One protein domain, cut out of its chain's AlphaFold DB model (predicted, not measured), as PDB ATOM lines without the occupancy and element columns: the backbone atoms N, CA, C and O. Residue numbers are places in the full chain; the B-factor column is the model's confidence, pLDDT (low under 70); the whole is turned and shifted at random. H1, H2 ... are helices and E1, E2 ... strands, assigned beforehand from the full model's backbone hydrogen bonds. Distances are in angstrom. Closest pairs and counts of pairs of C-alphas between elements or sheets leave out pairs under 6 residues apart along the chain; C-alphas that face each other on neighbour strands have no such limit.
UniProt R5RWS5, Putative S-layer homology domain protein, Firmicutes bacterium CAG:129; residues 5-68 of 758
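What this domain is: This is residues 5 to 68 of the 758 residues of the protein "Putative S-layer homology domain protein" of Firmicutes bacterium CAG:129 (UniProt R5RWS5). With little regular structure, the model is a long, thin arm, ending in the hairpin of E1 and E2, joined to a small head of loops that holds the short helix H1. The arm makes the length, and spans are 53 by 25 by 15 A. The printed part has 64 residues, 15 of them in named elements, in the order E1, E2, H1, with an antiparallel two-stranded sheet; the class is mixed. It is only just extended, close to loose, with a radius of gyration of the C-alphas of 16.5 A.

Where its parts are: After residues 5 to 17, E1 is residues 18 to 22, 12.9 A long, from C-alpha 18 at (155.274, 136.832, 100.670). E2 is residues 25 to 29, 13.1 A. H1 is residues 61 to 65, 6.2 A, ending at C-alpha 65 at (144.989, 112.826, 93.958).

How they stand to each other: E1 and E2 form a hairpin, antiparallel at 156 degrees, with N 20 and O 27 within hydrogen-bond range at 2.9 A. Residues 11 to 12 pair with 35 to 36, and 38 to 39 with 57 to 58, both antiparallel. E1 and H1 are apart. In H1 every O i to N i+4 pair is within hydrogen-bond range.

The domain as a whole: The C-alphas of Asp 23 and Lys 43, the two farthest apart, are 53.6 A apart. The printed part has no cut. The link E1 to E2 is tight; E2 to H1 is long, 31 residues. Mean pLDDT of the printed part is 82.3, with residue 22 under 70.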
ATOM      1  N   ALA A   5     145.214 111.726 106.369       79.19
ATOM      2  CA  ALA A   5     145.575 112.919 105.601       79.19
ATOM      3  C   ALA A   5     144.842 113.004 104.249       79.19
ATOM      4  O   ALA A   5     144.637 114.100 103.734       79.19
ATOM      5  N   LEU A   6     144.430 111.865 103.678       86.00
ATOM      6  CA  LEU A   6     143.660 111.813 102.431       86.00
ATOM      7  C   LEU A   6     142.208 112.266 102.615       86.00
ATOM      8  O   LEU A   6     141.536 112.526 101.623       86.00
ATOM      9  N   GLU A   7     141.748 112.377 103.857       85.62
ATOM     10  CA  GLU A   7     140.400 112.822 104.224       85.62
ATOM     11  C   GLU A   7     140.341 114.329 104.475       85.62
ATOM     12  O   GLU A   7     139.265 114.884 104.659       85.62
ATOM     13  N   ALA A   8     141.490 115.009 104.495       87.25
ATOM     14  CA  ALA A   8     141.526 116.438 104.748       87.25
ATOM     15  C   ALA A   8     140.920 117.209 103.559       87.25
ATOM     16  O   ALA A   8     141.366 117.002 102.419       87.25
ATOM     17  N   PRO A   9     139.968 118.130 103.798       87.75
ATOM     18  CA  PRO A   9     139.428 118.978 102.747       87.75
ATOM     19  C   PRO A   9     140.534 119.885 102.209       87.75
ATOM     20  O   PRO A   9     141.298 120.498 102.963       87.75
ATOM     21  N   MET A  10     140.647 119.972 100.886       88.12
ATOM     22  CA  MET A  10     141.648 120.834 100.279       88.12
ATOM     23  C   MET A  10     141.223 122.296 100.342       88.12
ATOM     24  O   MET A  10     140.064 122.644 100.110       88.12
ATOM     25  N   VAL A  11     142.207 123.159 100.579       87.50
ATOM     26  CA  VAL A  11     142.036 124.605 100.499       87.50
ATOM     27  C   VAL A  11     143.063 125.236  99.571       87.50
ATOM     28  O   VAL A  11     144.228 124.833  99.530       87.50
ATOM     29  N   THR A  12     142.642 126.263  98.845       85.25
ATOM     30  CA  THR A  12     143.498 127.110  98.023       85.25
ATOM     31  C   THR A  12     143.562 128.533  98.564       85.25
ATOM     32  O   THR A  12     142.703 129.003  99.310       85.25
ATOM     33  N   TYR A  13     144.653 129.210  98.214       83.81
ATOM     34  CA  TYR A  13     144.938 130.586  98.596       83.81
ATOM     35  C   TYR A  13     145.152 131.400  97.324       83.81
ATOM     36  O   TYR A  13     145.976 131.021  96.490       83.81
ATOM     37  N   ASP A  14     144.466 132.535  97.203       81.25
ATOM     38  CA  ASP A  14     144.682 133.484  96.107       81.25
ATOM     39  C   ASP A  14     146.102 134.072  96.173       81.25
ATOM     40  O   ASP A  14     146.737 134.312  95.148       81.25
ATOM     41  N   THR A  15     146.629 134.275  97.388       78.06
ATOM     42  CA  THR A  15     148.030 134.657  97.611       78.06
ATOM     43  C   THR A  15     148.607 133.843  98.767       78.06
ATOM     44  O   THR A  15     148.003 133.751  99.836       78.06
ATOM     45  N   LYS A  16     149.796 133.258  98.581       74.25
ATOM     46  CA  LYS A  16     150.467 132.429  99.603       74.25
ATOM     47  C   LYS A  16     151.131 133.249 100.718       74.25
ATOM     48  O   LYS A  16     151.814 132.690 101.570       74.25
ATOM     49  N   GLY A  17     150.948 134.569 100.693       75.94
ATOM     50  CA  GLY A  17     151.775 135.511 101.426       75.94
ATOM     51  C   GLY A  17     153.189 135.576 100.847       75.94
ATOM     52  O   GLY A  17     153.660 134.668 100.160       75.94
ATOM     53  N   SER A  18     153.872 136.689 101.062       78.12
ATOM     54  CA  SER A  18     155.274 136.832 100.670       78.12
ATOM     55  C   SER A  18     155.960 137.852 101.558       78.12
ATOM     56  O   SER A  18     155.337 138.801 102.028       78.12
ATOM     57  N   THR A  19     157.253 137.661 101.784       79.69
ATOM     58  CA  THR A  19     158.082 138.645 102.472       79.69
ATOM     59  C   THR A  19     159.028 139.257 101.460       79.69
ATOM     60  O   THR A  19     159.874 138.560 100.900       79.69
ATOM     61  N   ILE A  20     158.906 140.560 101.239       79.19
ATOM     62  CA  ILE A  20     159.853 141.326 100.430       79.19
ATOM     63  C   ILE A  20     160.739 142.116 101.391       79.19
ATOM     64  O   ILE A  20     160.242 142.719 102.340       79.19
ATOM     65  N   THR A  21     162.055 142.095 101.177       72.81
ATOM     66  CA  THR A  21     163.002 142.901 101.963       72.81
ATOM     67  C   THR A  21     163.560 144.009 101.083       72.81
ATOM     68  O   THR A  21     164.154 143.714 100.049       72.81
ATOM     69  N   VAL A  22     163.375 145.265 101.490       69.75
ATOM     70  CA  VAL A  22     163.938 146.448 100.816       69.75
ATOM     71  C   VAL A  22     164.710 147.256 101.855       69.75
ATOM     72  O   VAL A  22     164.187 147.515 102.937       69.75
ATOM     73  N   ASP A  23     165.971 147.583 101.562       72.81
ATOM     74  CA  ASP A  23     166.887 148.335 102.440       72.81
ATOM     75  C   ASP A  23     166.928 147.835 103.901       72.81
ATOM     76  O   ASP A  23     166.921 148.604 104.858       72.81
ATOM     77  N   GLY A  24     166.932 146.511 104.090       72.31
ATOM     78  CA  GLY A  24     166.970 145.868 105.412       72.31
ATOM     79  C   GLY A  24     165.623 145.786 106.147       72.31
ATOM     80  O   GLY A  24     165.539 145.100 107.165       72.31
ATOM     81  N   THR A  25     164.554 146.395 105.621       70.31
ATOM     82  CA  THR A  25     163.198 146.319 106.196       70.31
ATOM     83  C   THR A  25     162.386 145.205 105.536       70.31
ATOM     84  O   THR A  25     162.252 145.163 104.314       70.31
ATOM     85  N   LYS A  26     161.817 144.300 106.346       80.25
ATOM     86  CA  LYS A  26     160.923 143.226 105.879       80.25
ATOM     87  C   LYS A  26     159.480 143.723 105.802       80.25
ATOM     88  O   LYS A  26     158.909 144.110 106.817       80.25
ATOM     89  N   ILE A  27     158.883 143.643 104.618       78.12
ATOM     90  CA  ILE A  27     157.458 143.877 104.373       78.12
ATOM     91  C   ILE A  27     156.797 142.518 104.140       78.12
ATOM     92  O   ILE A  27     157.101 141.830 103.164       78.12
ATOM     93  N   ASN A  28     155.905 142.129 105.050       78.81
ATOM     94  CA  ASN A  28     155.164 140.873 104.974       78.81
ATOM     95  C   ASN A  28     153.774 141.115 104.380       78.81
ATOM     96  O   ASN A  28     152.949 141.800 104.982       78.81
ATOM     97  N   PHE A  29     153.498 140.494 103.243       78.06
ATOM     98  CA  PHE A  29     152.148 140.289 102.741       78.06
ATOM     99  C   PHE A  29     151.616 138.997 103.361       78.06
ATOM    100  O   PHE A  29     152.192 137.929 103.145       78.06
ATOM    101  N   GLY A  30     150.557 139.096 104.166       78.19
ATOM    102  CA  GLY A  30     149.870 137.923 104.708       78.19
ATOM    103  C   GLY A  30     149.255 137.076 103.593       78.19
ATOM    104  O   GLY A  30     148.920 137.595 102.528       78.19
ATOM    105  N   ALA A  31     149.115 135.772 103.830       80.19
ATOM    106  CA  ALA A  31     148.347 134.915 102.933       80.19
ATOM    107  C   ALA A  31     146.873 135.347 102.909       80.19
ATOM    108  O   ALA A  31     146.365 135.927 103.870       80.19
ATOM    109  N   SER A  32     146.185 135.068 101.803       83.50
ATOM    110  CA  SER A  32     144.734 135.261 101.733       83.50
ATOM    111  C   SER A  32     144.005 134.327 102.710       83.50
ATOM    112  O   SER A  32     144.587 133.381 103.237       83.50
ATOM    113  N   VAL A  33     142.706 134.542 102.926       84.12
ATOM    114  CA  VAL A  33     141.869 133.546 103.617       84.12
ATOM    115  C   VAL A  33     141.824 132.267 102.772       84.12
ATOM    116  O   VAL A  33     141.773 132.342 101.541       84.12
ATOM    117  N   ALA A  34     141.884 131.111 103.430       83.31
ATOM    118  CA  ALA A  34     141.778 129.807 102.788       83.31
ATOM    119  C   ALA A  34     140.383 129.625 102.167       83.31
ATOM    120  O   ALA A  34     139.373 129.886 102.822       83.31
ATOM    121  N   LYS A  35     140.323 129.165 100.916       87.94
ATOM    122  CA  LYS A  35     139.079 128.810 100.224       87.94
ATOM    123  C   LYS A  35     139.027 127.308 100.024       87.94
ATOM    124  O   LYS A  35     139.995 126.748  99.525       87.94
ATOM    125  N   TYR A  36     137.923 126.666 100.385       88.38
ATOM    126  CA  TYR A  36     137.741 125.244 100.108       88.38
ATOM    127  C   TYR A  36     137.646 124.990  98.607       88.38
ATOM    128  O   TYR A  36     136.984 125.729  97.881       88.38
ATOM    129  N   GLU A  37     138.301 123.927  98.158       87.69
ATOM    130  CA  GLU A  37     138.033 123.349  96.848       87.69
ATOM    131  C   GLU A  37     136.697 122.609  96.935       87.69
ATOM    132  O   GLU A  37     136.516 121.769  97.819       87.69
ATOM    133  N   THR A  38     135.755 122.940  96.048       88.12
ATOM    134  CA  THR A  38     134.390 122.410  96.103       88.12
ATOM    135  C   THR A  38     133.972 121.696  94.822       88.12
ATOM    136  O   THR A  38     134.505 121.940  93.736       88.12
ATOM    137  N   SER A  39     132.997 120.795  94.950       82.50
ATOM    138  CA  SER A  39     132.303 120.152  93.835       82.50
ATOM    139  C   SER A  39     130.789 120.276  94.006       82.50
ATOM    140  O   SER A  39     130.247 120.181  95.106       82.50
ATOM    141  N   THR A  40     130.075 120.456  92.897       84.00
ATOM    142  CA  THR A  40     128.601 120.405  92.856       84.00
ATOM    143  C   THR A  40     128.079 119.022  92.462       84.00
ATOM    144  O   THR A  40     126.869 118.787  92.449       84.00
ATOM    145  N   VAL A  41     128.977 118.088  92.140       79.38
ATOM    146  CA  VAL A  41     128.643 116.783  91.577       79.38
ATOM    147  C   VAL A  41     128.866 115.697  92.627       79.38
ATOM    148  O   VAL A  41     129.989 115.292  92.902       79.38
ATOM    149  N   ALA A  42     127.772 115.146  93.155       73.62
ATOM    150  CA  ALA A  42     127.811 114.147  94.225       73.62
ATOM    151  C   ALA A  42     128.564 112.843  93.879       73.62
ATOM    152  O   ALA A  42     128.943 112.108  94.778       73.62
ATOM    153  N   LYS A  43     128.769 112.523  92.593       71.50
ATOM    154  CA  LYS A  43     129.502 111.311  92.171       71.50
ATOM    155  C   LYS A  43     131.022 111.434  92.317       71.50
ATOM    156  O   LYS A  43     131.713 110.431  92.195       71.50
ATOM    157  N   ASP A  44     131.517 112.654  92.501       70.06
ATOM    158  CA  ASP A  44     132.945 112.918  92.675       70.06
ATOM    159  C   ASP A  44     133.363 112.753  94.152       70.06
ATOM    160  O   ASP A  44     134.537 112.886  94.465       70.06
ATOM    161  N   GLN A  45     132.399 112.419  95.020       79.75
ATOM    162  CA  GLN A  45     132.517 112.291  96.469       79.75
ATOM    163  C   GLN A  45     132.634 110.818  96.862       79.75
ATOM    164  O   GLN A  45     131.643 110.116  97.090       79.75
ATOM    165  N   ASN A  46     133.869 110.338  96.854       82.00
ATOM    166  CA  ASN A  46     134.224 108.943  97.072       82.00
ATOM    167  C   ASN A  46     134.796 108.687  98.479       82.00
ATOM    168  O   ASN A  46     134.864 107.527  98.897       82.00
ATOM    169  N   ILE A  47     135.194 109.734  99.214       85.69
ATOM    170  CA  ILE A  47     135.823 109.645 100.541       85.69
ATOM    171  C   ILE A  47     134.949 110.287 101.621       85.69
ATOM    172  O   ILE A  47     134.708 109.645 102.643       85.69
ATOM    173  N   SER A  48     134.462 111.512 101.410       80.19
ATOM    174  CA  SER A  48     133.573 112.210 102.347       80.19
ATOM    175  C   SER A  48     132.276 112.639 101.652       80.19
ATOM    176  O   SER A  48     132.123 112.508 100.442       80.19
ATOM    177  N   LYS A  49     131.281 113.064 102.435       83.00
ATOM    178  CA  LYS A  49     130.047 113.689 101.923       83.00
ATOM    179  C   LYS A  49     129.806 115.046 102.580       83.00
ATOM    180  O   LYS A  49     128.656 115.495 102.648       83.00
ATOM    181  N   GLU A  50     130.862 115.662 103.108       84.19
ATOM    182  CA  GLU A  50     130.760 116.941 103.796       84.19
ATOM    183  C   GLU A  50     130.325 118.045 102.835       84.19
ATOM    184  O   GLU A  50     130.705 118.093 101.664       84.19
ATOM    185  N   LYS A  51     129.478 118.940 103.343       86.56
ATOM    186  CA  LYS A  51     128.988 120.095 102.601       86.56
ATOM    187  C   LYS A  51     129.299 121.365 103.351       86.56
ATOM    188  O   LYS A  51     129.099 121.458 104.560       86.56
ATOM    189  N   LEU A  52     129.677 122.385 102.598       84.44
ATOM    190  CA  LEU A  52     129.662 123.747 103.096       84.44
ATOM    191  C   LEU A  52     128.218 124.201 103.330       84.44
ATOM    192  O   LEU A  52     127.270 123.674 102.743       84.44
ATOM    193  N   THR A  53     128.035 125.257 104.123       86.06
ATOM    194  CA  THR A  53     126.722 125.899 104.318       86.06
ATOM    195  C   THR A  53     126.099 126.376 102.996       86.06
ATOM    196  O   THR A  53     124.883 126.501 102.896       86.06
ATOM    197  N   SER A  54     126.920 126.602 101.962       84.25
ATOM    198  CA  SER A  54     126.486 126.904 100.591       84.25
ATOM    199  C   SER A  54     125.864 125.712  99.846       84.25
ATOM    200  O   SER A  54     125.311 125.899  98.767       84.25
ATOM    201  N   GLY A  55     125.932 124.497 100.400       83.81
ATOM    202  CA  GLY A  55     125.385 123.268  99.820       83.81
ATOM    203  C   GLY A  55     126.327 122.532  98.862       83.81
ATOM    204  O   GLY A  55     125.989 121.425  98.431       83.81
ATOM    205  N   GLU A  56     127.489 123.114  98.549       87.25
ATOM    206  CA  GLU A  56     128.551 122.477  97.764       87.25
ATOM    207  C   GLU A  56     129.344 121.485  98.614       87.25
ATOM    208  O   GLU A  56     129.533 121.701  99.812       87.25
ATOM    209  N   TYR A  57     129.824 120.417  97.983       87.00
ATOM    210  CA  TYR A  57     130.664 119.420  98.631       87.00
ATOM    211  C   TYR A  57     132.107 119.905  98.735       87.00
ATOM    212  O   TYR A  57     132.591 120.547  97.801       87.00
ATOM    213  N   THR A  58     132.804 119.583  99.823       88.75
ATOM    214  CA  THR A  58     134.264 119.743  99.884       88.75
ATOM    215  C   THR A  58     134.952 118.693  99.017       88.75
ATOM    216  O   THR A  58     134.407 117.624  98.778       88.75
ATOM    217  N   VAL A  59     136.138 119.003  98.495       87.75
ATOM    218  CA  VAL A  59     136.985 118.022  97.802       87.75
ATOM    219  C   VAL A  59     138.161 117.674  98.698       87.75
ATOM    220  O   VAL A  59     139.001 118.528  98.998       87.75
ATOM    221  N   GLU A  60     138.253 116.415  99.106       89.88
ATOM    222  CA  GLU A  60     139.335 115.928  99.953       89.88
ATOM    223  C   GLU A  60     140.608 115.676  99.140       89.88
ATOM    224  O   GLU A  60     140.596 115.430  97.926       89.88
ATOM    225  N   LEU A  61     141.749 115.721  99.828       88.31
ATOM    226  CA  LEU A  61     143.056 115.491  99.220       88.31
ATOM    227  C   LEU A  61     143.107 114.161  98.450       88.31
ATOM    228  O   LEU A  61     143.639 114.103  97.339       88.31
ATOM    229  N   GLY A  62     142.534 113.097  99.017       87.38
ATOM    230  CA  GLY A  62     142.480 111.779  98.398       87.38
ATOM    231  C   GLY A  62     141.643 111.745  97.122       87.38
ATOM    232  O   GLY A  62     142.086 111.153  96.141       87.38
ATOM    233  N   GLU A  63     140.498 112.431  97.091       86.81
ATOM    234  CA  GLU A  63     139.623 112.497  95.910       86.81
ATOM    235  C   GLU A  63     140.308 113.224  94.750       86.81
ATOM    236  O   GLU A  63     140.206 112.819  93.587       86.81
ATOM    237  N   LYS A  64     141.079 114.274  95.066       85.88
ATOM    238  CA  LYS A  64     141.853 115.015  94.066       85.88
ATOM    239  C   LYS A  64     142.996 114.188  93.489       85.88
ATOM    240  O   LYS A  64     143.197 114.191  92.272       85.88
ATOM    241  N   LEU A  65     143.784 113.554  94.358       87.75
ATOM    242  CA  LEU A  65     144.989 112.826  93.958       87.75
ATOM    243  C   LEU A  65     144.654 111.476  93.311       87.75
ATOM    244  O   LEU A  65     145.340 111.059  92.378       87.75
ATOM    245  N   TYR A  66     143.586 110.817  93.766       87.56
ATOM    246  CA  TYR A  66     143.224 109.455  93.386       87.56
ATOM    247  C   TYR A  66     141.718 109.342  93.124       87.56
ATOM    248  O   TYR A  66     140.952 108.902  93.971       87.56
ATOM    249  N   LYS A  67     141.291 109.670  91.901       83.69
ATOM    250  CA  LYS A  67     139.863 109.690  91.518       83.69
ATOM    251  C   LYS A  67     139.107 108.375  91.754       83.69
ATOM    252  O   LYS A  67     137.899 108.403  91.955       83.69
ATOM    253  N   ASP A  68     139.809 107.243  91.704       87.75
ATOM    254  CA  ASP A  68     139.234 105.905  91.896       87.75
ATOM    255  C   ASP A  68     139.298 105.415  93.356       87.75
ATOM    256  O   ASP A  68     138.933 104.267  93.629       87.75
TER     257      ASP A  68